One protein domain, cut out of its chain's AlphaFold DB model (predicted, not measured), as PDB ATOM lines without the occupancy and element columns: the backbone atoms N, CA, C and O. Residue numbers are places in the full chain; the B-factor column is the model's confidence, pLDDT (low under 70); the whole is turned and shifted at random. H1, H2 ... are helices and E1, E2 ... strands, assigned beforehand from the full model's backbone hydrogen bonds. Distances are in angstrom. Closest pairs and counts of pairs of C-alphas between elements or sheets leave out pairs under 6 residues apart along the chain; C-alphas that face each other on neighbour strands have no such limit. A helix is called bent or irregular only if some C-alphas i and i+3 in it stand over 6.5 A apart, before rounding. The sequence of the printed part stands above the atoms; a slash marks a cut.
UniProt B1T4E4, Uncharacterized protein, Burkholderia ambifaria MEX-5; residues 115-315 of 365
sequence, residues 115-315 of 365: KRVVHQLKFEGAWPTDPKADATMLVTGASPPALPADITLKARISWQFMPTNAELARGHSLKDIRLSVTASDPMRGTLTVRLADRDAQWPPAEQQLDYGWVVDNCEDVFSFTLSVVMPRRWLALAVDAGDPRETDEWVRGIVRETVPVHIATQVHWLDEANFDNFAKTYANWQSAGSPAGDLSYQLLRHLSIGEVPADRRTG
ATOM      1  N   LYS A 115     121.478 122.453 112.844       81.12
ATOM      2  CA  LYS A 115     122.304 123.193 111.883       81.12
ATOM      3  C   LYS A 115     121.978 124.682 111.981       81.12
ATOM      4  O   LYS A 115     120.856 125.055 112.300       81.12
ATOM      5  N   ARG A 116     122.956 125.547 111.706       81.19
ATOM      6  CA  ARG A 116     122.725 126.998 111.648       81.19
ATOM      7  C   ARG A 116     121.780 127.348 110.498       81.19
ATOM      8  O   ARG A 116     121.918 126.790 109.409       81.19
ATOM      9  N   VAL A 117     120.876 128.296 110.738       81.56
ATOM     10  CA  VAL A 117     120.005 128.834 109.687       81.56
ATOM     11  C   VAL A 117     120.854 129.610 108.690       81.56
ATOM     12  O   VAL A 117     121.689 130.425 109.077       81.56
ATOM     13  N   VAL A 118     120.634 129.350 107.404       83.56
ATOM     14  CA  VAL A 118     121.165 130.190 106.333       83.56
ATOM     15  C   VAL A 118     120.018 130.999 105.757       83.56
ATOM     16  O   VAL A 118     119.007 130.453 105.318       83.56
ATOM     17  N   HIS A 119     120.172 132.312 105.780       83.06
ATOM     18  CA  HIS A 119     119.172 133.247 105.300       83.06
ATOM     19  C   HIS A 119     119.437 133.603 103.842       83.06
ATOM     20  O   HIS A 119     120.584 133.717 103.405       83.06
ATOM     21  N   GLN A 120     118.370 133.819 103.078       82.31
ATOM     22  CA  GLN A 120     118.501 134.284 101.706       82.31
ATOM     23  C   GLN A 120     119.105 135.694 101.675       82.31
ATOM     24  O   GLN A 120     118.718 136.572 102.451       82.31
ATOM     25  N   LEU A 121     120.051 135.918 100.763       86.44
ATOM     26  CA  LEU A 121     120.673 137.222 100.576       86.44
ATOM     27  C   LEU A 121     119.750 138.166  99.794       86.44
ATOM     28  O   LEU A 121     119.429 137.940  98.623       86.44
ATOM     29  N   LYS A 122     119.352 139.266 100.433       86.94
ATOM     30  CA  LYS A 122     118.552 140.320  99.808       86.94
ATOM     31  C   LYS A 122     119.037 141.687 100.274       86.94
ATOM     32  O   LYS A 122     119.147 141.905 101.473       86.94
ATOM     33  N   PHE A 123     119.297 142.593  99.336       87.00
ATOM     34  CA  PHE A 123     119.669 143.977  99.631       87.00
ATOM     35  C   PHE A 123     118.462 144.918  99.544       87.00
ATOM     36  O   PHE A 123     117.510 144.675  98.796       87.00
ATOM     37  N   GLU A 124     118.504 145.986 100.332       84.81
ATOM     38  CA  GLU A 124     117.628 147.145 100.226       84.81
ATOM     39  C   GLU A 124     118.174 148.040  99.103       84.81
ATOM     40  O   GLU A 124     119.158 148.755  99.272       84.81
ATOM     41  N   GLY A 125     117.555 147.968  97.923       81.81
ATOM     42  CA  GLY A 125     117.943 148.772  96.763       81.81
ATOM     43  C   GLY A 125     118.897 148.062  95.800       81.81
ATOM     44  O   GLY A 125     118.726 146.878  95.503       81.81
ATOM     45  N   ALA A 126     119.838 148.820  95.231       81.12
ATOM     46  CA  ALA A 126     120.761 148.319  94.218       81.12
ATOM     47  C   ALA A 126     121.852 147.433  94.831       81.12
ATOM     48  O   ALA A 126     122.270 147.621  95.973       81.12
ATOM     49  N   TRP A 127     122.333 146.481  94.036       83.81
ATOM     50  CA  TRP A 127     123.434 145.611  94.424       83.81
ATOM     51  C   TRP A 127     124.722 146.421  94.669       83.81
ATOM     52  O   TRP A 127     125.054 147.272  93.835       83.81
ATOM     53  N   PRO A 128     125.461 146.180  95.768       84.88
ATOM     54  CA  PRO A 128     126.677 146.928  96.053       84.88
ATOM     55  C   PRO A 128     127.777 146.582  95.044       84.88
ATOM     56  O   PRO A 128     128.133 145.421  94.852       84.88
ATOM     57  N   THR A 129     128.320 147.604  94.388       79.44
ATOM     58  CA  THR A 129     129.422 147.466  93.420       79.44
ATOM     59  C   THR A 129     130.736 148.042  93.937       79.44
ATOM     60  O   THR A 129     131.798 147.607  93.501       79.44
ATOM     61  N   ASP A 130     130.684 148.985  94.882       83.94
ATOM     62  CA  ASP A 130     131.867 149.551  95.531       83.94
ATOM     63  C   ASP A 130     132.277 148.685  96.741       83.94
ATOM     64  O   ASP A 130     131.508 148.572  97.700       83.94
ATOM     65  N   PRO A 131     133.490 148.095  96.749       81.50
ATOM     66  CA  PRO A 131     133.997 147.311  97.877       81.50
ATOM     67  C   PRO A 131     134.100 148.094  99.193       81.50
ATOM     68  O   PRO A 131     134.167 147.497 100.267       81.50
ATOM     69  N   LYS A 132     134.156 149.429  99.133       82.00
ATOM     70  CA  LYS A 132     134.272 150.293 100.315       82.00
ATOM     71  C   LYS A 132     132.933 150.802 100.829       82.00
ATOM     72  O   LYS A 132     132.917 151.367 101.924       82.00
ATOM     73  N   ALA A 133     131.862 150.638 100.056       84.94
ATOM     74  CA  ALA A 133     130.543 151.112 100.431       84.94
ATOM     75  C   ALA A 133     129.870 150.150 101.410       84.94
ATOM     76  O   ALA A 133     129.953 148.925 101.276       84.94
ATOM     77  N   ASP A 134     129.165 150.742 102.367       88.62
ATOM     78  CA  ASP A 134     128.217 150.031 103.204       88.62
ATOM     79  C   ASP A 134     127.005 149.626 102.351       88.62
ATOM     80  O   ASP A 134     126.533 150.386 101.499       88.62
ATOM     81  N   ALA A 135     126.499 148.421 102.583       90.19
ATOM     82  CA  ALA A 135     125.349 147.862 101.893       90.19
ATOM     83  C   ALA A 135     124.283 147.463 102.914       90.19
ATOM     84  O   ALA A 135     124.595 146.845 103.930       90.19
ATOM     85  N   THR A 136     123.019 147.789 102.651       90.19
ATOM     86  CA  THR A 136     121.922 147.440 103.560       90.19
ATOM     87  C   THR A 136     121.221 146.177 103.083       90.19
ATOM     88  O   THR A 136     120.729 146.110 101.962       90.19
ATOM     89  N   MET A 137     121.178 145.161 103.934       89.12
ATOM     90  CA  MET A 137     120.500 143.889 103.721       89.12
ATOM     91  C   MET A 137     119.118 143.890 104.373       89.12
ATOM     92  O   MET A 137     118.920 144.487 105.429       89.12
ATOM     93  N   LEU A 138     118.177 143.177 103.758       86.44
ATOM     94  CA  LEU A 138     116.852 142.899 104.302       86.44
ATOM     95  C   LEU A 138     116.872 141.565 105.057       86.44
ATOM     96  O   LEU A 138     117.216 140.522 104.498       86.44
ATOM     97  N   VAL A 139     116.446 141.599 106.314       81.31
ATOM     98  CA  VAL A 139     116.267 140.443 107.192       81.31
ATOM     99  C   VAL A 139     114.784 140.084 107.198       81.31
ATOM    100  O   VAL A 139     113.953 140.787 107.774       81.31
ATOM    101  N   THR A 140     114.438 138.999 106.510       68.00
ATOM    102  CA  THR A 140     113.051 138.521 106.411       68.00
ATOM    103  C   THR A 140     112.610 137.768 107.672       68.00
ATOM    104  O   THR A 140     111.475 137.910 108.108       68.00
ATOM    105  N   GLY A 141     113.507 137.005 108.302       72.19
ATOM    106  CA  GLY A 141     113.221 136.253 109.531       72.19
ATOM    107  C   GLY A 141     113.366 137.064 110.823       72.19
ATOM    108  O   GLY A 141     113.454 138.292 110.808       72.19
ATOM    109  N   ALA A 142     113.428 136.356 111.955       74.50
ATOM    110  CA  ALA A 142     113.809 136.962 113.225       74.50
ATOM    111  C   ALA A 142     115.210 137.572 113.124       74.50
ATOM    112  O   ALA A 142     116.147 136.933 112.627       74.50
ATOM    113  N   SER A 143     115.358 138.801 113.614       69.81
ATOM    114  CA  SER A 143     116.677 139.395 113.785       69.81
ATOM    115  C   SER A 143     117.474 138.578 114.806       69.81
ATOM    116  O   SER A 143     116.925 138.213 115.847       69.81
ATOM    117  N   PRO A 144     118.759 138.296 114.541       65.06
ATOM    118  CA  PRO A 144     119.610 137.615 115.502       65.06
ATOM    119  C   PRO A 144     119.615 138.366 116.844       65.06
ATOM    120  O   PRO A 144     119.700 139.597 116.849       65.06
ATOM    121  N   PRO A 145     119.520 137.657 117.980       55.16
ATOM    122  CA  PRO A 145     119.283 138.277 119.285       55.16
ATOM    123  C   PRO A 145     120.441 139.122 119.834       55.16
ATOM    124  O   PRO A 145     120.237 139.916 120.750       55.16
ATOM    125  N   ALA A 146     121.623 139.005 119.234       58.34
ATOM    126  CA  ALA A 146     122.718 139.947 119.365       58.34
ATOM    127  C   ALA A 146     123.192 140.301 117.956       58.34
ATOM    128  O   ALA A 146     123.370 139.414 117.119       58.34
ATOM    129  N   LEU A 147     123.371 141.596 117.705       60.97
ATOM    130  CA  LEU A 147     124.036 142.134 116.524       60.97
ATOM    131  C   LEU A 147     125.422 141.474 116.416       60.97
ATOM    132  O   LEU A 147     126.292 141.785 117.234       60.97
ATOM    133  N   PRO A 148     125.640 140.531 115.486       64.44
ATOM    134  CA  PRO A 148     126.936 139.885 115.396       64.44
ATOM    135  C   PRO A 148     127.938 140.896 114.842       64.44
ATOM    136  O   PRO A 148     127.591 141.680 113.964       64.44
ATOM    137  N   ALA A 149     129.178 140.876 115.332       68.94
ATOM    138  CA  ALA A 149     130.234 141.710 114.756       68.94
ATOM    139  C   ALA A 149     130.470 141.353 113.278       68.94
ATOM    140  O   ALA A 149     130.635 142.244 112.447       68.94
ATOM    141  N   ASP A 150     130.383 140.056 112.955       85.56
ATOM    142  CA  ASP A 150     130.618 139.525 111.621       85.56
ATOM    143  C   ASP A 150     129.545 138.499 111.208       85.56
ATOM    144  O   ASP A 150     129.014 137.736 112.024       85.56
ATOM    145  N   ILE A 151     129.238 138.478 109.914       88.69
ATOM    146  CA  ILE A 151     128.437 137.452 109.241       88.69
ATOM    147  C   ILE A 151     129.219 136.899 108.049       88.69
ATOM    148  O   ILE A 151     130.086 137.569 107.483       88.69
ATOM    149  N   THR A 152     128.860 135.703 107.598       90.94
ATOM    150  CA  THR A 152     129.494 135.078 106.435       90.94
ATOM    151  C   THR A 152     128.475 134.849 105.324       90.94
ATOM    152  O   THR A 152     127.436 134.218 105.535       90.94
ATOM    153  N   LEU A 153     128.780 135.319 104.113       90.38
ATOM    154  CA  LEU A 153     128.104 134.880 102.897       90.38
ATOM    155  C   LEU A 153     128.635 133.504 102.516       90.38
ATOM    156  O   LEU A 153     129.825 133.342 102.248       90.38
ATOM    157  N   LYS A 154     127.741 132.522 102.475       87.19
ATOM    158  CA  LYS A 154     128.033 131.149 102.084       87.19
ATOM    159  C   LYS A 154     127.440 130.824 100.734       87.19
ATOM    160  O   LYS A 154     126.252 131.065 100.488       87.19
ATOM    161  N   ALA A 155     128.255 130.186  99.904       83.25
ATOM    162  CA  ALA A 155     127.822 129.665  98.619       83.25
ATOM    163  C   ALA A 155     126.630 128.719  98.801       83.25
ATOM    164  O   ALA A 155     126.653 127.828  99.657       83.25
ATOM    165  N   ARG A 156     125.603 128.883  97.970       76.69
ATOM    166  CA  ARG A 156     124.327 128.169  98.045       76.69
ATOM    167  C   ARG A 156     124.494 126.661  98.053       76.69
ATOM    168  O   ARG A 156     123.852 125.979  98.845       76.69
ATOM    169  N   ILE A 157     125.449 126.141  97.289       72.06
ATOM    170  CA  ILE A 157     125.773 124.709  97.261       72.06
ATOM    171  C   ILE A 157     126.159 124.110  98.621       72.06
ATOM    172  O   ILE A 157     126.033 122.905  98.810       72.06
ATOM    173  N   SER A 158     126.639 124.922  99.568       67.88
ATOM    174  CA  SER A 158     127.071 124.439 100.883       67.88
ATOM    175  C   SER A 158     125.898 124.182 101.834       67.88
ATOM    176  O   SER A 158     126.069 123.521 102.863       67.88
ATOM    177  N   TRP A 159     124.705 124.681 101.497       65.25
ATOM    178  CA  TRP A 159     123.526 124.616 102.358       65.25
ATOM    179  C   TRP A 159     122.214 124.277 101.637       65.25
ATOM    180  O   TRP A 159     121.250 123.945 102.325       65.25
ATOM    181  N   GLN A 160     122.170 124.304 100.304       65.12
ATOM    182  CA  GLN A 160     121.003 123.936  99.502       65.12
ATOM    183  C   GLN A 160     120.705 122.438  99.597       65.12
ATOM    184  O   GLN A 160     121.603 121.598  99.539       65.12
ATOM    185  N   PHE A 161     119.416 122.108  99.693       52.94
ATOM    186  CA  PHE A 161     118.942 120.727  99.781       52.94
ATOM    187  C   PHE A 161     119.055 119.973  98.442       52.94
ATOM    188  O   PHE A 161     119.278 118.770  98.443       52.94
ATOM    189  N   MET A 162     118.940 120.664  97.299       54.09
ATOM    190  CA  MET A 162     119.004 120.071  95.955       54.09
ATOM    191  C   MET A 162     119.724 120.956  94.925       54.09
ATOM    192  O   MET A 162     119.063 121.617  94.125       54.09
ATOM    193  N   PRO A 163     121.065 120.975  94.895       61.75
ATOM    194  CA  PRO A 163     121.787 121.596  93.799       61.75
ATOM    195  C   PRO A 163     121.752 120.691  92.554       61.75
ATOM    196  O   PRO A 163     121.995 119.484  92.609       61.75
ATOM    197  N   THR A 164     121.462 121.278  91.403       61.53
ATOM    198  CA  THR A 164     121.658 120.680  90.078       61.53
ATOM    199  C   THR A 164     123.150 120.538  89.768       61.53
ATOM    200  O   THR A 164     123.981 121.254  90.318       61.53
ATOM    201  N   ASN A 165     123.523 119.671  88.817       68.25
ATOM    202  CA  ASN A 165     124.925 119.558  88.379       68.25
ATOM    203  C   ASN A 165     125.501 120.896  87.881       68.25
ATOM    204  O   ASN A 165     126.686 121.166  88.066       68.25
ATOM    205  N   ALA A 166     124.664 121.745  87.279       69.81
ATOM    206  CA  ALA A 166     125.056 123.088  86.867       69.81
ATOM    207  C   ALA A 166     125.322 124.004  88.074       69.81
ATOM    208  O   ALA A 166     126.302 124.743  88.070       69.81
ATOM    209  N   GLU A 167     124.491 123.938  89.116       66.69
ATOM    210  CA  GLU A 167     124.702 124.681  90.368       66.69
ATOM    211  C   GLU A 167     125.914 124.163  91.144       66.69
ATOM    212  O   GLU A 167     126.683 124.974  91.641       66.69
ATOM    213  N   LEU A 168     126.152 122.846  91.186       67.94
ATOM    214  CA  LEU A 168     127.363 122.261  91.775       67.94
ATOM    215  C   LEU A 168     128.623 122.779  91.074       67.94
ATOM    216  O   LEU A 168     129.541 123.265  91.733       67.94
ATOM    217  N   ALA A 169     128.648 122.736  89.738       71.12
ATOM    218  CA  ALA A 169     129.776 123.229  88.953       71.12
ATOM    219  C   ALA A 169     130.030 124.733  89.162       71.12
ATOM    220  O   ALA A 169     131.187 125.139  89.263       71.12
ATOM    221  N   ARG A 170     128.971 125.551  89.266       69.50
ATOM    222  CA  ARG A 170     129.084 126.988  89.576       69.50
ATOM    223  C   ARG A 170     129.491 127.252  91.021       69.50
ATOM    224  O   ARG A 170     130.264 128.160  91.272       69.50
ATOM    225  N   GLY A 171     128.975 126.482  91.971       67.69
ATOM    226  CA  GLY A 171     129.168 126.740  93.390       67.69
ATOM    227  C   GLY A 171     130.542 126.337  93.910       67.69
ATOM    228  O   GLY A 171     131.040 126.978  94.827       67.69
ATOM    229  N   HIS A 172     131.185 125.316  93.331       70.06
ATOM    230  CA  HIS A 172     132.522 124.880  93.761       70.06
ATOM    231  C   HIS A 172     133.612 125.943  93.556       70.06
ATOM    232  O   HIS A 172     134.672 125.848  94.174       70.06
ATOM    233  N   SER A 173     133.373 126.942  92.704       74.69
ATOM    234  CA  SER A 173     134.277 128.077  92.505       74.69
ATOM    235  C   SER A 173     133.951 129.285  93.390       74.69
ATOM    236  O   SER A 173     134.767 130.206  93.462       74.69
ATOM    237  N   LEU A 174     132.800 129.291  94.071       81.69
ATOM    238  CA  LEU A 174     132.406 130.369  94.975       81.69
ATOM    239  C   LEU A 174     133.130 130.220  96.313       81.69
ATOM    240  O   LEU A 174     133.266 129.123  96.856       81.69
ATOM    241  N   LYS A 175     133.603 131.346  96.844       83.75
ATOM    242  CA  LYS A 175     134.285 131.414  98.137       83.75
ATOM    243  C   LYS A 175     133.352 132.021  99.170       83.75
ATOM    244  O   LYS A 175     132.562 132.898  98.838       83.75
ATOM    245  N   ASP A 176     133.488 131.585 100.416       88.69
ATOM    246  CA  ASP A 176     132.819 132.248 101.531       88.69
ATOM    247  C   ASP A 176     133.382 133.674 101.685       88.69
ATOM    248  O   ASP A 176     134.600 133.873 101.626       88.69
ATOM    249  N   ILE A 177     132.502 134.662 101.863       90.12
ATOM    250  CA  ILE A 177     132.866 136.085 101.993       90.12
ATOM    251  C   ILE A 177     132.460 136.562 103.382       90.12
ATOM    252  O   ILE A 177     131.296 136.440 103.761       90.12
ATOM    253  N   ARG A 178     133.401 137.132 104.135       91.75
ATOM    254  CA  ARG A 178     133.119 137.705 105.454       91.75
ATOM    255  C   ARG A 178     132.662 139.148 105.340       91.75
ATOM    256  O   ARG A 178     133.280 139.956 104.641       91.75
ATOM    257  N   LEU A 179     131.601 139.468 106.063       91.19
ATOM    258  CA  LEU A 179     131.047 140.805 106.171       91.19
ATOM    259  C   LEU A 179     131.064 141.232 107.632       91.19
ATOM    260  O   LEU A 179     130.676 140.454 108.498       91.19
ATOM    261  N   SER A 180     131.437 142.478 107.885       90.50
ATOM    262  CA  SER A 180     131.294 143.086 109.204       90.50
ATOM    263  C   SER A 180     130.014 143.902 109.252       90.50
ATOM    264  O   SER A 180     129.708 144.665 108.330       90.50
ATOM    265  N   VAL A 181     129.255 143.741 110.329       89.38
ATOM    266  CA  VAL A 181     128.004 144.467 110.541       89.38
ATOM    267  C   VAL A 181     128.319 145.840 111.124       89.38
ATOM    268  O   VAL A 181     128.912 145.948 112.195       89.38
ATOM    269  N   THR A 182     127.917 146.902 110.426       88.00
ATOM    270  CA  THR A 182     128.128 148.288 110.874       88.00
ATOM    271  C   THR A 182     126.917 148.844 111.618       88.00
ATOM    272  O   THR A 182     127.083 149.639 112.543       88.00
ATOM    273  N   ALA A 183     125.708 148.407 111.263       86.75
ATOM    274  CA  ALA A 183     124.476 148.768 111.958       86.75
ATOM    275  C   ALA A 183     123.394 147.691 111.779       86.75
ATOM    276  O   ALA A 183     123.386 146.961 110.790       86.75
ATOM    277  N   SER A 184     122.431 147.621 112.699       84.56
ATOM    278  CA  SER A 184     121.176 146.891 112.487       84.56
ATOM    279  C   SER A 184     120.008 147.728 112.950       84.56
ATOM    280  O   SER A 184     120.079 148.409 113.974       84.56
ATOM    281  N   ASP A 185     118.923 147.615 112.201       83.81
ATOM    282  CA  ASP A 185     117.616 148.106 112.578       83.81
ATOM    283  C   ASP A 185     116.629 146.924 112.576       83.81
ATOM    284  O   ASP A 185     116.026 146.603 111.544       83.81
ATOM    285  N   PRO A 186     116.453 146.239 113.724       78.88
ATOM    286  CA  PRO A 186     115.488 145.150 113.849       78.88
ATOM    287  C   PRO A 186     114.038 145.598 113.611       78.88
ATOM    288  O   PRO A 186     113.206 144.783 113.215       78.88
ATOM    289  N   MET A 187     113.730 146.886 113.815       79.12
ATOM    290  CA  MET A 187     112.384 147.436 113.620       79.12
ATOM    291  C   MET A 187     112.043 147.515 112.135       79.12
ATOM    292  O   MET A 187     110.924 147.201 111.735       79.12
ATOM    293  N   ARG A 188     113.021 147.891 111.303       80.12
ATOM    294  CA  ARG A 188     112.895 147.880 109.837       80.12
ATOM    295  C   ARG A 188     113.213 146.522 109.217       80.12
ATOM    296  O   ARG A 188     112.918 146.309 108.043       80.12
ATOM    297  N   GLY A 189     113.791 145.605 109.992       81.75
ATOM    298  CA  GLY A 189     114.303 144.336 109.488       81.75
ATOM    299  C   GLY A 189     115.481 144.554 108.545       81.75
ATOM    300  O   GLY A 189     115.531 143.934 107.485       81.75
ATOM    301  N   THR A 190     116.400 145.461 108.887       87.44
ATOM    302  CA  THR A 190     117.572 145.762 108.060       87.44
ATOM    303  C   THR A 190     118.891 145.580 108.806       87.44
ATOM    304  O   THR A 190     118.984 145.680 110.034       87.44
ATOM    305  N   LEU A 191     119.930 145.266 108.036       88.75
ATOM    306  CA  LEU A 191     121.293 145.062 108.508       88.75
ATOM    307  C   LEU A 191     122.253 145.783 107.563       88.75
ATOM    308  O   LEU A 191     122.341 145.422 106.394       88.75
ATOM    309  N   THR A 192     122.970 146.790 108.039       90.12
ATOM    310  CA  THR A 192     124.011 147.459 107.256       90.12
ATOM    311  C   THR A 192     125.334 146.739 107.464       90.12
ATOM    312  O   THR A 192     125.759 146.492 108.594       90.12
ATOM    313  N   VAL A 193     125.965 146.368 106.357       91.56
ATOM    314  CA  VAL A 193     127.156 145.525 106.317       91.56
ATOM    315  C   VAL A 193     128.217 146.122 105.406       91.56
ATOM    316  O   VAL A 193     127.915 146.831 104.447       91.56
ATOM    317  N   ARG A 194     129.471 145.766 105.666       91.56
ATOM    318  CA  ARG A 194     130.614 146.043 104.792       91.56
ATOM    319  C   ARG A 194     131.446 144.785 104.602       91.56
ATOM    320  O   ARG A 194     131.417 143.899 105.452       91.56
ATOM    321  N   LEU A 195     132.244 144.723 103.539       92.06
ATOM    322  CA  LEU A 195     133.257 143.672 103.408       92.06
ATOM    323  C   LEU A 195     134.252 143.774 104.575       92.06
ATOM    324  O   LEU A 195     134.786 144.855 104.842       92.06
ATOM    325  N   ALA A 196     134.468 142.657 105.273       88.75
ATOM    326  CA  ALA A 196     135.410 142.592 106.390       88.75
ATOM    327  C   ALA A 196     136.862 142.648 105.885       88.75
ATOM    328  O   ALA A 196     137.708 143.358 106.432       88.75
ATOM    329  N   ASP A 197     137.135 141.935 104.791       86.94
ATOM    330  CA  ASP A 197     138.453 141.866 104.170       86.94
ATOM    331  C   ASP A 197     138.643 143.008 103.161       86.94
ATOM    332  O   ASP A 197     137.820 143.220 102.272       86.94
ATOM    333  N   ARG A 198     139.769 143.729 103.254       78.06
ATOM    334  CA  ARG A 198     140.061 144.883 102.376       78.06
ATOM    335  C   ARG A 198     140.226 144.521 100.900       78.06
ATOM    336  O   ARG A 198     139.977 145.372 100.051       78.06
ATOM    337  N   ASP A 199     140.654 143.293 100.626       82.38
ATOM    338  CA  ASP A 199     140.898 142.786  99.272       82.38
ATOM    339  C   ASP A 199     139.712 141.976  98.726       82.38
ATOM    340  O   ASP A 199     139.750 141.507  97.586       82.38
ATOM    341  N   ALA A 200     138.656 141.789  99.527       84.56
ATOM    342  CA  ALA A 200     137.444 141.144  99.054       84.56
ATOM    343  C   ALA A 200     136.680 142.067  98.101       84.56
ATOM    344  O   ALA A 200     136.773 143.294  98.145       84.56
ATOM    345  N   GLN A 201     135.890 141.447  97.232       87.50
ATOM    346  CA  GLN A 201     134.955 142.135  96.359       87.50
ATOM    347  C   GLN A 201     133.565 141.574  96.603       87.50
ATOM    348  O   GLN A 201     133.409 140.387  96.908       87.50
ATOM    349  N   TRP A 202     132.558 142.429  96.452       87.19
ATOM    350  CA  TRP A 202     131.182 141.969  96.419       87.19
ATOM    351  C   TRP A 202     131.015 140.971  95.267       87.19
ATOM    352  O   TRP A 202     131.596 141.182  94.195       87.19
ATOM    353  N   PRO A 203     130.242 139.887  95.458       85.94
ATOM    354  CA  PRO A 203     129.933 139.007  94.348       85.94
ATOM    355  C   PRO A 203     129.214 139.806  93.252       85.94
ATOM    356  O   PRO A 203     128.550 140.789  93.568       85.94
ATOM    357  N   PRO A 204     129.314 139.423  91.975       85.94
ATOM    358  CA  PRO A 204     128.504 140.020  90.920       85.94
ATOM    359  C   PRO A 204     126.999 139.889  91.209       85.94
ATOM    360  O   PRO A 204     126.566 138.912  91.823       85.94
ATOM    361  N   ALA A 205     126.189 140.844  90.743       83.75
ATOM    362  CA  ALA A 205     124.749 140.873  91.020       83.75
ATOM    363  C   ALA A 205     124.019 139.620  90.506       83.75
ATOM    364  O   ALA A 205     123.079 139.132  91.135       83.75
ATOM    365  N   GLU A 206     124.481 139.045  89.397       83.12
ATOM    366  CA  GLU A 206     123.965 137.795  88.840       83.12
ATOM    367  C   GLU A 206     124.172 136.581  89.758       83.12
ATOM    368  O   GLU A 206     123.457 135.591  89.619       83.12
ATOM    369  N   GLN A 207     125.099 136.663  90.718       81.50
ATOM    370  CA  GLN A 207     125.373 135.614  91.706       81.50
ATOM    371  C   GLN A 207     124.608 135.823  93.017       81.50
ATOM    372  O   GLN A 207     124.796 135.057  93.958       81.50
ATOM    373  N   GLN A 208     123.724 136.823  93.118       81.38
ATOM    374  CA  GLN A 208     122.963 137.094  94.342       81.38
ATOM    375  C   GLN A 208     122.261 135.852  94.899       81.38
ATOM    376  O   GLN A 208     122.320 135.577  96.095       81.38
ATOM    377  N   LEU A 209     121.592 135.104  94.022       79.12
ATOM    378  CA  LEU A 209     120.824 133.914  94.390       79.12
ATOM    379  C   LEU A 209     121.706 132.692  94.669       79.12
ATOM    380  O   LEU A 209     121.187 131.667  95.111       79.12
ATOM    381  N   ASP A 210     123.010 132.799  94.416       82.25
ATOM    382  CA  ASP A 210     124.005 131.774  94.706       82.25
ATOM    383  C   ASP A 210     124.657 131.977  96.082       82.25
ATOM    384  O   ASP A 210     125.487 131.162  96.482       82.25
ATOM    385  N   TYR A 211     124.265 133.010  96.838       85.56
ATOM    386  CA  TYR A 211     124.712 133.235  98.210       85.56
ATOM    387  C   TYR A 211     123.542 133.275  99.195       85.56
ATOM    388  O   TYR A 211     122.456 133.785  98.926       85.56
ATOM    389  N   GLY A 212     123.799 132.741 100.382       87.62
ATOM    390  CA  GLY A 212     123.010 132.979 101.584       87.62
ATOM    391  C   GLY A 212     123.923 133.523 102.669       87.62
ATOM    392  O   GLY A 212     125.140 133.404 102.557       87.62
ATOM    393  N   TRP A 213     123.370 134.125 103.709       87.75
ATOM    394  CA  TRP A 213     124.159 134.641 104.821       87.75
ATOM    395  C   TRP A 213     123.885 133.854 106.096       87.75
ATOM    396  O   TRP A 213     122.769 133.395 106.343       87.75
ATOM    397  N   VAL A 214     124.930 133.672 106.896       86.31
ATOM    398  CA  VAL A 214     124.873 133.000 108.191       86.31
ATOM    399  C   VAL A 214     125.498 133.892 109.249       86.31
ATOM    400  O   VAL A 214     126.491 134.577 109.002       86.31
ATOM    401  N   VAL A 215     124.908 133.867 110.436       82.12
ATOM    402  CA  VAL A 215     125.464 134.524 111.613       82.12
ATOM    403  C   VAL A 215     126.583 133.661 112.182       82.12
ATOM    404  O   VAL A 215     126.407 132.458 112.404       82.12
ATOM    405  N   ASP A 216     127.734 134.274 112.452       73.81
ATOM    406  CA  ASP A 216     128.895 133.555 112.982       73.81
ATOM    407  C   ASP A 216     128.861 133.353 114.507       73.81
ATOM    408  O   ASP A 216     129.776 132.752 115.066       73.81
ATOM    409  N   ASN A 217     127.771 133.762 115.168       66.12
ATOM    410  CA  ASN A 217     127.655 133.809 116.624       66.12
ATOM    411  C   ASN A 217     127.807 132.429 117.309       66.12
ATOM    412  O   ASN A 217     127.369 131.388 116.802       66.12
ATOM    413  N   CYS A 218     128.447 132.453 118.478       60.94
ATOM    414  CA  CYS A 218     128.777 131.305 119.328       60.94
ATOM    415  C   CYS A 218     128.133 131.406 120.721       60.94
ATOM    416  O   CYS A 218     128.489 130.640 121.614       60.94
ATOM    417  N   GLU A 219     127.229 132.363 120.922       73.88
ATOM    418  CA  GLU A 219     126.540 132.552 122.195       73.88
ATOM    419  C   GLU A 219     125.494 131.463 122.449       73.88
ATOM    420  O   GLU A 219     124.881 130.916 121.528       73.88
ATOM    421  N   ASP A 220     125.299 131.150 123.728       79.62
ATOM    422  CA  ASP A 220     124.260 130.228 124.160       79.62
ATOM    423  C   ASP A 220     122.889 130.907 124.063       79.62
ATOM    424  O   ASP A 220     122.590 131.855 124.788       79.62
ATOM    425  N   VAL A 221     122.064 130.408 123.145       80.06
ATOM    426  CA  VAL A 221     120.697 130.886 122.884       80.06
ATOM    427  C   VAL A 221     119.620 129.971 123.473       80.06
ATOM    428  O   VAL A 221     118.433 130.257 123.332       80.06
ATOM    429  N   PHE A 222     120.007 128.861 124.110       85.06
ATOM    430  CA  PHE A 222     119.075 127.868 124.650       85.06
ATOM    431  C   PHE A 222     118.908 127.990 126.159       85.06
ATOM    432  O   PHE A 222     117.802 127.809 126.675       85.06
ATOM    433  N   SER A 223     119.982 128.301 126.881       88.75
ATOM    434  CA  SER A 223     119.918 128.391 128.336       88.75
ATOM    435  C   SER A 223     119.128 129.616 128.776       88.75
ATOM    436  O   SER A 223     119.439 130.747 128.407       88.75
ATOM    437  N   PHE A 224     118.096 129.371 129.589       90.69
ATOM    438  CA  PHE A 224     117.291 130.391 130.267       90.69
ATOM    439  C   PHE A 224     116.834 131.544 129.362       90.69
ATOM    440  O   PHE A 224     116.747 132.677 129.816       90.69
ATOM    441  N   THR A 225     116.544 131.277 128.088       89.75
ATOM    442  CA  THR A 225     116.153 132.315 127.129       89.75
ATOM    443  C   THR A 225     114.679 132.182 126.760       89.75
ATOM    444  O   THR A 225     114.227 131.134 126.304       89.75
ATOM    445  N   LEU A 226     113.922 133.263 126.931       91.94
ATOM    446  CA  LEU A 226     112.537 133.399 126.502       91.94
ATOM    447  C   LEU A 226     112.464 134.300 125.268       91.94
ATOM    448  O   LEU A 226     112.735 135.498 125.338       91.94
ATOM    449  N   SER A 227     112.047 133.720 124.144       91.75
ATOM    450  CA  SER A 227     111.756 134.459 122.915       91.75
ATOM    451  C   SER A 227     110.284 134.879 122.872       91.75
ATOM    452  O   SER A 227     109.393 134.033 122.884       91.75
ATOM    453  N   VAL A 228     110.031 136.183 122.794       92.50
ATOM    454  CA  VAL A 228     108.707 136.793 122.629       92.50
ATOM    455  C   VAL A 228     108.571 137.241 121.179       92.50
ATOM    456  O   VAL A 228     109.335 138.081 120.715       92.50
ATOM    457  N   VAL A 229     107.615 136.672 120.449       93.25
ATOM    458  CA  VAL A 229     107.444 136.919 119.010       93.25
ATOM    459  C   VAL A 229     106.266 137.851 118.774       93.25
ATOM    460  O   VAL A 229     105.155 137.575 119.221       93.25
ATOM    461  N   MET A 230     106.507 138.937 118.045       91.50
ATOM    462  CA  MET A 230     105.555 140.021 117.825       91.50
ATOM    463  C   MET A 230     105.490 140.393 116.335       91.50
ATOM    464  O   MET A 230     106.502 140.306 115.631       91.50
ATOM    465  N   PRO A 231     104.324 140.821 115.822       90.75
ATOM    466  CA  PRO A 231     104.193 141.237 114.432       90.75
ATOM    467  C   PRO A 231     104.694 142.675 114.241       90.75
ATOM    468  O   PRO A 231     104.290 143.594 114.958       90.75
ATOM    469  N   ARG A 232     105.528 142.898 113.224       87.25
ATOM    470  CA  ARG A 232     106.162 144.194 112.936       87.25
ATOM    471  C   ARG A 232     105.157 145.297 112.594       87.25
ATOM    472  O   ARG A 232     105.411 146.445 112.948       87.25
ATOM    473  N   ARG A 233     103.977 144.994 112.030       86.25
ATOM    474  CA  ARG A 233     102.880 145.980 111.871       86.25
ATOM    475  C   ARG A 233     102.521 146.749 113.140       86.25
ATOM    476  O   ARG A 233     102.043 147.869 113.026       86.25
ATOM    477  N   TRP A 234     102.720 146.193 114.337       86.94
ATOM    478  CA  TRP A 234     102.427 146.930 115.572       86.94
ATOM    479  C   TRP A 234     103.368 148.119 115.768       86.94
ATOM    480  O   TRP A 234     102.937 149.153 116.265       86.94
ATOM    481  N   LEU A 235     104.607 148.014 115.285       83.44
ATOM    482  CA  LEU A 235     105.547 149.131 115.237       83.44
ATOM    483  C   LEU A 235     105.144 150.158 114.176       83.44
ATOM    484  O   LEU A 235     105.308 151.351 114.390       83.44
ATOM    485  N   ALA A 236     104.579 149.714 113.049       72.12
ATOM    486  CA  ALA A 236     104.088 150.618 112.007       72.12
ATOM    487  C   ALA A 236     102.878 151.443 112.476       72.12
ATOM    488  O   ALA A 236     102.798 152.626 112.173       72.12
ATOM    489  N   LEU A 237     101.976 150.849 113.264       71.31
ATOM    490  CA  LEU A 237     100.866 151.573 113.898       71.31
ATOM    491  C   LEU A 237     101.353 152.592 114.935       71.31
ATOM    492  O   LEU A 237     100.685 153.596 115.167       71.31
ATOM    493  N   ALA A 238     102.513 152.343 115.545       64.31
ATOM    494  CA  ALA A 238     103.136 153.290 116.454       64.31
ATOM    495  C   ALA A 238     103.741 154.497 115.725       64.31
ATOM    496  O   ALA A 238     103.809 155.547 116.340       64.31
ATOM    497  N   VAL A 239     104.094 154.411 114.434       58.25
ATOM    498  CA  VAL A 239     104.634 155.552 113.655       58.25
ATOM    499  C   VAL A 239     103.645 156.721 113.582       58.25
ATOM    500  O   VAL A 239     104.055 157.878 113.603       58.25
ATOM    501  N   ASP A 240     102.341 156.432 113.560       56.78
ATOM    502  CA  ASP A 240     101.293 157.461 113.581       56.78
ATOM    503  C   ASP A 240     101.076 158.061 114.993       56.78
ATOM    504  O   ASP A 240     100.367 159.059 115.139       56.78
ATOM    505  N   ALA A 241     101.690 157.479 116.034       55.69
ATOM    506  CA  ALA A 241     101.535 157.838 117.448       55.69
ATOM    507  C   ALA A 241     102.858 158.159 118.197       55.69
ATOM    508  O   ALA A 241     102.788 158.632 119.332       55.69
ATOM    509  N   GLY A 242     104.040 157.925 117.604       64.56
ATOM    510  CA  GLY A 242     105.365 158.027 118.240       64.56
ATOM    511  C   GLY A 242     106.511 157.350 117.454       64.56
ATOM    512  O   GLY A 242     106.349 156.949 116.302       64.56
ATOM    513  N   ASP A 243     107.698 157.233 118.063       79.38
ATOM    514  CA  ASP A 243     108.866 156.534 117.485       79.38
ATOM    515  C   ASP A 243     108.744 155.004 117.714       79.38
ATOM    516  O   ASP A 243     108.559 154.572 118.857       79.38
ATOM    517  N   PRO A 244     108.878 154.142 116.680       83.38
ATOM    518  CA  PRO A 244     108.940 152.682 116.836       83.38
ATOM    519  C   PRO A 244     109.907 152.192 117.919       83.38
ATOM    520  O   PRO A 244     109.660 151.157 118.539       83.38
ATOM    521  N   ARG A 245     110.993 152.930 118.171       84.44
ATOM    522  CA  ARG A 245     111.972 152.608 119.217       84.44
ATOM    523  C   ARG A 245     111.399 152.750 120.618       84.44
ATOM    524  O   ARG A 245     111.611 151.863 121.435       84.44
ATOM    525  N   GLU A 246     110.626 153.801 120.876       86.38
ATOM    526  CA  GLU A 246     109.958 153.990 122.170       86.38
ATOM    527  C   GLU A 246     108.971 152.850 122.440       86.38
ATOM    528  O   GLU A 246     108.858 152.365 123.565       86.38
ATOM    529  N   THR A 247     108.300 152.359 121.394       86.75
ATOM    530  CA  THR A 247     107.390 151.211 121.503       86.75
ATOM    531  C   THR A 247     108.145 149.913 121.798       86.75
ATOM    532  O   THR A 247     107.718 149.154 122.667       86.75
ATOM    533  N   ASP A 248     109.267 149.642 121.124       87.50
ATOM    534  CA  ASP A 248     110.112 148.476 121.427       87.50
ATOM    535  C   ASP A 248     110.682 148.536 122.849       87.50
ATOM    536  O   ASP A 248     110.598 147.546 123.578       87.50
ATOM    537  N   GLU A 249     111.191 149.690 123.284       89.06
ATOM    538  CA  GLU A 249     111.690 149.887 124.649       89.06
ATOM    539  C   GLU A 249     110.594 149.669 125.692       89.06
ATOM    540  O   GLU A 249     110.811 148.957 126.676       89.06
ATOM    541  N   TRP A 250     109.397 150.207 125.453       90.69
ATOM    542  CA  TRP A 250     108.238 150.006 126.317       90.69
ATOM    543  C   TRP A 250     107.826 148.530 126.402       90.69
ATOM    544  O   TRP A 250     107.670 147.994 127.502       90.69
ATOM    545  N   VAL A 251     107.724 147.829 125.264       90.88
ATOM    546  CA  VAL A 251     107.407 146.390 125.229       90.88
ATOM    547  C   VAL A 251     108.477 145.579 125.961       90.88
ATOM    548  O   VAL A 251     108.143 144.713 126.772       90.88
ATOM    549  N   ARG A 252     109.764 145.864 125.734       91.25
ATOM    550  CA  ARG A 252     110.868 145.210 126.457       91.25
ATOM    551  C   ARG A 252     110.806 145.487 127.954       91.25
ATOM    552  O   ARG A 252     111.123 144.585 128.724       91.25
ATOM    553  N   GLY A 253     110.401 146.688 128.363       92.12
ATOM    554  CA  GLY A 253     110.155 147.041 129.761       92.12
ATOM    555  C   GLY A 253     109.118 146.121 130.398       92.12
ATOM    556  O   GLY A 253     109.428 145.429 131.365       92.12
ATOM    557  N   ILE A 254     107.940 146.001 129.780       93.50
ATOM    558  CA  ILE A 254     106.861 145.117 130.258       93.50
ATOM    559  C   ILE A 254     107.323 143.658 130.332       93.50
ATOM    560  O   ILE A 254     107.071 142.960 131.316       93.50
ATOM    561  N   VAL A 255     108.008 143.170 129.297       93.56
ATOM    562  CA  VAL A 255     108.501 141.786 129.267       93.56
ATOM    563  C   VAL A 255     109.516 141.551 130.391       93.56
ATOM    564  O   VAL A 255     109.443 140.538 131.079       93.56
ATOM    565  N   ARG A 256     110.430 142.494 130.642       91.62
ATOM    566  CA  ARG A 256     111.420 142.381 131.726       91.62
ATOM    567  C   ARG A 256     110.794 142.431 133.116       91.62
ATOM    568  O   ARG A 256     111.278 141.747 134.008       91.62
ATOM    569  N   GLU A 257     109.740 143.217 133.306       94.81
ATOM    570  CA  GLU A 257     109.030 143.312 134.588       94.81
ATOM    571  C   GLU A 257     108.193 142.065 134.901       94.81
ATOM    572  O   GLU A 257     107.948 141.754 136.066       94.81
ATOM    573  N   THR A 258     107.753 141.339 133.871       94.62
ATOM    574  CA  THR A 258     106.900 140.149 134.021       94.62
ATOM    575  C   THR A 258     107.688 138.844 134.118       94.62
ATOM    576  O   THR A 258     107.200 137.870 134.694       94.62
ATOM    577  N   VAL A 259     108.899 138.805 133.565       94.44
ATOM    578  CA  VAL A 259     109.719 137.594 133.480       94.44
ATOM    579  C   VAL A 259     110.704 137.516 134.657       94.44
ATOM    580  O   VAL A 259     111.315 138.519 135.022       94.44
ATOM    581  N   PRO A 260     110.908 136.329 135.268       95.06
ATOM    582  CA  PRO A 260     111.914 136.145 136.309       95.06
ATOM    583  C   PRO A 260     113.314 136.608 135.887       95.06
ATOM    584  O   PRO A 260     113.775 136.297 134.794       95.06
ATOM    585  N   VAL A 261     114.039 137.252 136.807       91.38
ATOM    586  CA  VAL A 261     115.355 137.878 136.551       91.38
ATOM    587  C   VAL A 261     116.431 136.937 135.986       91.38
ATOM    588  O   VAL A 261     117.376 137.389 135.349       91.38
ATOM    589  N   HIS A 262     116.313 135.628 136.224       92.00
ATOM    590  CA  HIS A 262     117.265 134.632 135.728       92.00
ATOM    591  C   HIS A 262     116.972 134.176 134.291       92.00
ATOM    592  O   HIS A 262     117.722 133.361 133.763       92.00
ATOM    593  N   ILE A 263     115.892 134.664 133.674       91.75
ATOM    594  CA  ILE A 263     115.513 134.352 132.299       91.75
ATOM    595  C   ILE A 263     115.855 135.554 131.414       91.75
ATOM    596  O   ILE A 263     115.312 136.646 131.571       91.75
ATOM    597  N   ALA A 264     116.748 135.344 130.452       89.38
ATOM    598  CA  ALA A 264     117.036 136.300 129.399       89.38
ATOM    599  C   ALA A 264     115.835 136.409 128.452       89.38
ATOM    600  O   ALA A 264     115.316 135.407 127.971       89.38
ATOM    601  N   THR A 265     115.386 137.623 128.149       89.62
ATOM    602  CA  THR A 265     114.232 137.853 127.268       89.62
ATOM    603  C   THR A 265     114.667 138.448 125.939       89.62
ATOM    604  O   THR A 265     115.404 139.436 125.918       89.62
ATOM    605  N   GLN A 266     114.155 137.911 124.837       87.56
ATOM    606  CA  GLN A 266     114.429 138.382 123.482       87.56
ATOM    607  C   GLN A 266     113.110 138.672 122.771       87.56
ATOM    608  O   GLN A 266     112.280 137.783 122.627       87.56
ATOM    609  N   VAL A 267     112.907 139.916 122.336       89.56
ATOM    610  CA  VAL A 267     111.724 140.305 121.556       89.56
ATOM    611  C   VAL A 267     112.076 140.266 120.072       89.56
ATOM    612  O   VAL A 267     113.009 140.950 119.643       89.56
ATOM    613  N   HIS A 268     111.321 139.480 119.308       89.06
ATOM    614  CA  HIS A 268     111.479 139.275 117.870       89.06
ATOM    615  C   HIS A 268     110.327 139.932 117.115       89.06
ATOM    616  O   HIS A 268     109.173 139.537 117.282       89.06
ATOM    617  N   TRP A 269     110.643 140.891 116.246       88.81
ATOM    618  CA  TRP A 269     109.667 141.565 115.388       88.81
ATOM    619  C   TRP A 269     109.681 140.962 113.983       88.81
ATOM    620  O   TRP A 269     110.540 141.288 113.157       88.81
ATOM    621  N   LEU A 270     108.732 140.070 113.712       88.31
ATOM    622  CA  LEU A 270     108.610 139.383 112.425       88.31
ATOM    623  C   LEU A 270     107.740 140.177 111.452       88.31
ATOM    624  O   LEU A 270     106.764 140.803 111.865       88.31
ATOM    625  N   ASP A 271     108.057 140.113 110.157       85.94
ATOM    626  CA  ASP A 271     107.114 140.572 109.132       85.94
ATOM    627  C   ASP A 271     105.815 139.743 109.152       85.94
ATOM    628  O   ASP A 271     105.741 138.678 109.767       85.94
ATOM    629  N   GLU A 272     104.768 140.236 108.497       86.38
ATOM    630  CA  GLU A 272     103.426 139.648 108.559       86.38
ATOM    631  C   GLU A 272     103.402 138.199 108.070       86.38
ATOM    632  O   GLU A 272     102.779 137.344 108.697       86.38
ATOM    633  N   ALA A 273     104.106 137.906 106.974       86.69
ATOM    634  CA  ALA A 273     104.133 136.566 106.399       86.69
ATOM    635  C   ALA A 273     104.835 135.573 107.335       86.69
ATOM    636  O   ALA A 273     104.337 134.467 107.563       86.69
ATOM    637  N   ASN A 274     105.971 135.968 107.909       87.38
ATOM    638  CA  ASN A 274     106.722 135.150 108.850       87.38
ATOM    639  C   ASN A 274     106.003 135.008 110.192       87.38
ATOM    640  O   ASN A 274     106.009 133.915 110.754       87.38
ATOM    641  N   PHE A 275     105.331 136.054 110.675       91.62
ATOM    642  CA  PHE A 275     104.519 135.995 111.888       91.62
ATOM    643  C   PHE A 275     103.319 135.057 111.727       91.62
ATOM    644  O   PHE A 275     103.097 134.200 112.580       91.62
ATOM    645  N   ASP A 276     102.572 135.164 110.626       90.50
ATOM    646  CA  ASP A 276     101.408 134.308 110.371       90.50
ATOM    647  C   ASP A 276     101.811 132.836 110.230       90.50
ATOM    648  O   ASP A 276     101.105 131.944 110.711       90.50
ATOM    649  N   ASN A 277     102.948 132.569 109.583       89.31
ATOM    650  CA  ASN A 277     103.504 131.221 109.493       89.31
ATOM    651  C   ASN A 277     103.951 130.714 110.867       89.31
ATOM    652  O   ASN A 277     103.544 129.622 111.261       89.31
ATOM    653  N   PHE A 278     104.691 131.520 111.633       92.88
ATOM    654  CA  PHE A 278     105.100 131.174 112.994       92.88
ATOM    655  C   PHE A 278     103.893 130.857 113.884       92.88
ATOM    656  O   PHE A 278     103.879 129.822 114.544       92.88
ATOM    657  N   ALA A 279     102.852 131.693 113.865       93.25
ATOM    658  CA  ALA A 279     101.652 131.515 114.679       93.25
ATOM    659  C   ALA A 279     100.907 130.214 114.338       93.25
ATOM    660  O   ALA A 279     100.506 129.478 115.241       93.25
ATOM    661  N   LYS A 280     100.762 129.891 113.045       92.19
ATOM    662  CA  LYS A 280     100.162 128.622 112.596       92.19
ATOM    663  C   LYS A 280     100.993 127.423 113.039       92.19
ATOM    664  O   LYS A 280     100.445 126.471 113.590       92.19
ATOM    665  N   THR A 281     102.308 127.474 112.830       91.19
ATOM    666  CA  THR A 281     103.228 126.405 113.236       91.19
ATOM    667  C   THR A 281     103.210 126.215 114.750       91.19
ATOM    668  O   THR A 281     103.136 125.080 115.214       91.19
ATOM    669  N   TYR A 282     103.196 127.301 115.525       94.69
ATOM    670  CA  TYR A 282     103.140 127.263 116.985       94.69
ATOM    671  C   TYR A 282     101.823 126.666 117.493       94.69
ATOM    672  O   TYR A 282     101.848 125.803 118.365       94.69
ATOM    673  N   ALA A 283     100.682 127.050 116.914       93.44
ATOM    674  CA  ALA A 283      99.382 126.472 117.263       93.44
ATOM    675  C   ALA A 283      99.327 124.961 116.969       93.44
ATOM    676  O   ALA A 283      98.871 124.170 117.801       93.44
ATOM    677  N   ASN A 284      99.847 124.539 115.814       89.69
ATOM    678  CA  ASN A 284      99.948 123.123 115.456       89.69
ATOM    679  C   ASN A 284     100.892 122.365 116.401       89.69
ATOM    680  O   ASN A 284     100.562 121.282 116.876       89.69
ATOM    681  N   TRP A 285     102.043 122.947 116.728       92.12
ATOM    682  CA  TRP A 285     103.008 122.369 117.661       92.12
ATOM    683  C   TRP A 285     102.426 122.218 119.072       92.12
ATOM    684  O   TRP A 285     102.549 121.156 119.682       92.12
ATOM    685  N   GLN A 286     101.731 123.240 119.575       92.81
ATOM    686  CA  GLN A 286     101.090 123.211 120.888       92.81
ATOM    687  C   GLN A 286      99.975 122.158 120.940       92.81
ATOM    688  O   GLN A 286      99.943 121.344 121.863       92.81
ATOM    689  N   SER A 287      99.085 122.141 119.941       89.12
ATOM    690  CA  SER A 287      97.980 121.171 119.855       89.12
ATOM    691  C   SER A 287      98.458 119.726 119.685       89.12
ATOM    692  O   SER A 287      97.792 118.809 120.162       89.12
ATOM    693  N   ALA A 288      99.637 119.517 119.096       80.81
ATOM    694  CA  ALA A 288     100.303 118.219 119.013       80.81
ATOM    695  C   ALA A 288     101.063 117.821 120.299       80.81
ATOM    696  O   ALA A 288     101.757 116.805 120.313       80.81
ATOM    697  N   GLY A 289     100.965 118.599 121.382       84.81
ATOM    698  CA  GLY A 289     101.612 118.288 122.660       84.81
ATOM    699  C   GLY A 289     103.096 118.655 122.721       84.81
ATOM    700  O   GLY A 289     103.851 118.030 123.464       84.81
ATOM    701  N   SER A 290     103.517 119.673 121.965       85.19
ATOM    702  CA  SER A 290     104.900 120.182 121.925       85.19
ATOM    703  C   SER A 290     105.947 119.131 121.501       85.19
ATOM    704  O   SER A 290     106.913 118.878 122.227       85.19
ATOM    705  N   PRO A 291     105.775 118.476 120.337       81.38
ATOM    706  CA  PRO A 291     106.640 117.385 119.903       81.38
ATOM    707  C   PRO A 291     108.010 117.891 119.449       81.38
ATOM    708  O   PRO A 291     108.117 118.861 118.696       81.38
ATOM    709  N   ALA A 292     109.071 117.169 119.812       80.25
ATOM    710  CA  ALA A 292     110.416 117.369 119.276       80.25
ATOM    711  C   ALA A 292     110.531 116.757 117.863       80.25
ATOM    712  O   ALA A 292     111.286 115.816 117.659       80.25
ATOM    713  N   GLY A 293     109.732 117.234 116.904       78.94
ATOM    714  CA  GLY A 293     109.695 116.771 115.506       78.94
ATOM    715  C   GLY A 293     109.878 117.915 114.506       78.94
ATOM    716  O   GLY A 293     110.452 118.954 114.843       78.94
ATOM    717  N   ASP A 294     109.355 117.754 113.291       80.81
ATOM    718  CA  ASP A 294     109.518 118.730 112.201       80.81
ATOM    719  C   ASP A 294     108.997 120.131 112.580       80.81
ATOM    720  O   ASP A 294     109.642 121.139 112.287       80.81
ATOM    721  N   LEU A 295     107.885 120.203 113.322       84.94
ATOM    722  CA  LEU A 295     107.309 121.462 113.813       84.94
ATOM    723  C   LEU A 295     108.256 122.226 114.754       84.94
ATOM    724  O   LEU A 295     108.349 123.448 114.663       84.94
ATOM    725  N   SER A 296     109.001 121.525 115.618       87.88
ATOM    726  CA  SER A 296     109.988 122.167 116.499       87.88
ATOM    727  C   SER A 296     111.116 122.807 115.693       87.88
ATOM    728  O   SER A 296     111.482 123.954 115.946       87.88
ATOM    729  N   TYR A 297     111.632 122.116 114.674       85.50
ATOM    730  CA  TYR A 297     112.665 122.682 113.803       85.50
ATOM    731  C   TYR A 297     112.153 123.851 112.960       85.50
ATOM    732  O   TYR A 297     112.905 124.789 112.710       85.50
ATOM    733  N   GLN A 298     110.884 123.834 112.540       85.56
ATOM    734  CA  GLN A 298     110.280 124.980 111.857       85.56
ATOM    735  C   GLN A 298     110.214 126.209 112.774       85.56
ATOM    736  O   GLN A 298     110.583 127.303 112.346       85.56
ATOM    737  N   LEU A 299     109.822 126.040 114.044       90.31
ATOM    738  CA  LEU A 299     109.838 127.128 115.029       90.31
ATOM    739  C   LEU A 299     111.255 127.672 115.255       90.31
ATOM    740  O   LEU A 299     111.457 128.884 115.189       90.31
ATOM    741  N   LEU A 300     112.245 126.794 115.444       89.00
ATOM    742  CA  LEU A 300     113.651 127.195 115.595       89.00
ATOM    743  C   LEU A 300     114.176 127.950 114.364       89.00
ATOM    744  O   LEU A 300     114.928 128.917 114.515       89.00
ATOM    745  N   ARG A 301     113.747 127.556 113.158       86.00
ATOM    746  CA  ARG A 301     114.126 128.224 111.908       86.00
ATOM    747  C   ARG A 301     113.520 129.620 111.810       86.00
ATOM    748  O   ARG A 301     114.223 130.545 111.416       86.00
ATOM    749  N   HIS A 302     112.248 129.792 112.178       87.00
ATOM    750  CA  HIS A 302     111.598 131.110 112.195       87.00
ATOM    751  C   HIS A 302     112.277 132.090 113.160       87.00
ATOM    752  O   HIS A 302     112.338 133.284 112.871       87.00
ATOM    753  N   LEU A 303     112.818 131.578 114.268       87.06
ATOM    754  CA  LEU A 303     113.568 132.349 115.262       87.06
ATOM    755  C   LEU A 303     115.047 132.549 114.903       87.06
ATOM    756  O   LEU A 303     115.793 133.108 115.702       87.06
ATOM    757  N   SER A 304     115.492 132.089 113.729       83.25
ATOM    758  CA  SER A 304     116.896 132.167 113.298       83.25
ATOM    759  C   SER A 304     117.878 131.453 114.251       83.25
ATOM    760  O   SER A 304     119.075 131.726 114.225       83.25
ATOM    761  N   ILE A 305     117.389 130.522 115.082       84.75
ATOM    762  CA  ILE A 305     118.188 129.773 116.070       84.75
ATOM    763  C   ILE A 305     118.882 128.589 115.399       84.75
ATOM    764  O   ILE A 305     120.075 128.347 115.581       84.75
ATOM    765  N   GLY A 306     118.130 127.834 114.603       83.06
ATOM    766  CA  GLY A 306     118.659 126.678 113.900       83.06
ATOM    767  C   GLY A 306     117.618 125.997 113.029       83.06
ATOM    768  O   GLY A 306     116.422 126.229 113.147       83.06
ATOM    769  N   GLU A 307     118.090 125.144 112.139       79.56
ATOM    770  CA  GLU A 307     117.280 124.306 111.272       79.56
ATOM    771  C   GLU A 307     117.623 122.834 111.490       79.56
ATOM    772  O   GLU A 307     118.684 122.487 112.025       79.56
ATOM    773  N   VAL A 308     116.719 121.958 111.051       77.25
ATOM    774  CA  VAL A 308     116.987 120.521 111.015       77.25
ATOM    775  C   VAL A 308     118.301 120.281 110.258       77.25
ATOM    776  O   VAL A 308     118.488 120.847 109.173       77.25
ATOM    777  N   PRO A 309     119.228 119.466 110.794       72.00
ATOM    778  CA  PRO A 309     120.421 119.065 110.069       72.00
ATOM    779  C   PRO A 309     120.015 118.561 108.691       72.00
ATOM    780  O   PRO A 309     119.230 117.620 108.566       72.00
ATOM    781  N   ALA A 310     120.487 119.260 107.656       57.88
ATOM    782  CA  ALA A 310     120.146 118.919 106.291       57.88
ATOM    783  C   ALA A 310     120.564 117.468 106.041       57.88
ATOM    784  O   ALA A 310     121.752 117.138 106.036       57.88
ATOM    785  N   ASP A 311     119.567 116.616 105.832       52.41
ATOM    786  CA  ASP A 311     119.762 115.359 105.146       52.41
ATOM    787  C   ASP A 311     120.319 115.730 103.766       52.41
ATOM    788  O   ASP A 311     119.664 116.422 102.993       52.41
ATOM    789  N   ARG A 312     121.576 115.385 103.480       43.38
ATOM    790  CA  ARG A 312     122.265 115.797 102.243       43.38
ATOM    791  C   ARG A 312     121.732 115.068 100.995       43.38
ATOM    792  O   ARG A 312     122.419 115.028  99.978       43.38
ATOM    793  N   ARG A 313     120.541 114.459 101.071       44.44
ATOM    794  CA  ARG A 313     119.836 113.769  99.982       44.44
ATOM    795  C   ARG A 313     119.417 114.723  98.881       44.44
ATOM    796  O   ARG A 313     118.458 115.472  99.003       44.44
ATOM    797  N   THR A 314     120.116 114.593  97.762       37.94
ATOM    798  CA  THR A 314     119.807 115.215  96.477       37.94
ATOM    799  C   THR A 314     119.289 114.143  95.504       37.94
ATOM    800  O   THR A 314     119.742 112.998  95.524       37.94
ATOM    801  N   GLY A 315     118.321 114.492  94.645       32.94
ATOM    802  CA  GLY A 315     117.867 113.649  93.525       32.94
ATOM    803  C   GLY A 315     116.352 113.403  93.426       32.94
ATOM    804  O   GLY A 315     115.598 113.602  94.373       32.94
TER     805      GLY A 315
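Overview. This is residues 115 to 315 of the 365 residues of an uncharacterized protein of Burkholderia ambifaria MEX-5 (UniProt B1T4E4). Read these atoms as two lobes side by side: in one, five strands make a sheet curled like part of a barrel, with the short helices H1 and H2 near one end of it. In the other, two parallel strands, E6 and E7, have H3 and H4 on one side and the helical hairpin of H5 and H6 on the other. The printed part has 201 residues, with six named helices and seven named strands in the order E1 E2 H1 E3 E4 H2 E5 E6 H3 H4 E7 H5 H6, and its class is mixed, helices and strands. The larger sheet has the order E1 E4 E3 E2 E5 and is antiparallel throughout. The whole is compact, with a radius of gyration of the C-alphas of 18.3 A and spans of 52 by 40 by 30 A.

Arrangement. Start at residue 115 and go to residues 119 to 120, which make a short antiparallel pairing with residues 212 to 213 of E5, residues 211 to 215, an edge strand. E1, residues 135 to 138, is the other edge strand; beside it is the antiparallel E4, residues 190 to 195, where N 137 and O 191 are 2.7 A apart, within hydrogen-bond range. E3, residues 177 to 185, bends by 68 degrees at residue 182 and forms a hairpin with E4, with N 192 and O 183 at 2.8 A. E2, residues 150 to 155, is antiparallel to E3, with N 151 and O 179 at 2.8 A, and to E5, with N 154 and O 212 at 2.7 A. This sheet is strongly twisted. H1, residues 165 to 171, is only just not on it, with 4 pairs of C-alphas within 10 A. H2, residues 205 to 210, only grazes it with residues 207 to 210. Now find E6, residues 225 to 231, and its parallel neighbour E7, residues 264 to 270, where N 228 and O 266 are 2.8 A apart. With H3, residues 233 to 239, and H4, residues 244 to 258, they form a strand-helix-strand unit, two parallel neighbour strands with helices between them along the chain; its crossover is right-handed. H4 touches H3 with residues 244 to 248 alone, the closest C-alphas being those of Leu 235 and Pro 244, 5.2 A apart. H5, residues 272 to 287, and H6, residues 294 to 302, touch at a shallow tilt of 31 degrees, opposite ways; their closest C-alphas, of Trp 285 and Leu 295, are 5.8 A apart. H4 and H5 are apart. In H1, H3, H4, H5 and H6 every O i to N i+4 pair is within hydrogen-bond range; in H2 0 of 2 are, beside 2 of 3 O i to N i+3 pairs.

Along the chain. Find C-alpha 135 at (125.349, 147.862, 101.893), where E1 begins. E2 then covers 16.6 A, E3 22.1 A and E4 16.5 A. H2 is irregular: C-alphas 206 and 209 are 7.5 A apart. E6 begins at C-alpha 225, (116.153, 132.315, 127.129), and runs 19.6 A; H4 is 21.4 A long, E7 19.2 A and H5 22.3 A. H6, 12.6 A long, ends at C-alpha 302, (111.598, 131.110, 112.195).

Size, cuts and confidence. The two C-alphas farthest apart are those of Asn 165 and Glu 257, 54.3 A. The printed part has no cut. The link from E1 to E2, 11 residues, is long. Residues 115 to 134 and 303 to 315 hold no named element. The mean pLDDT of the printed part is 81.5; look for values under 70 at 34 residues, among them 143 to 149, 158 to 168 and 310 to 315.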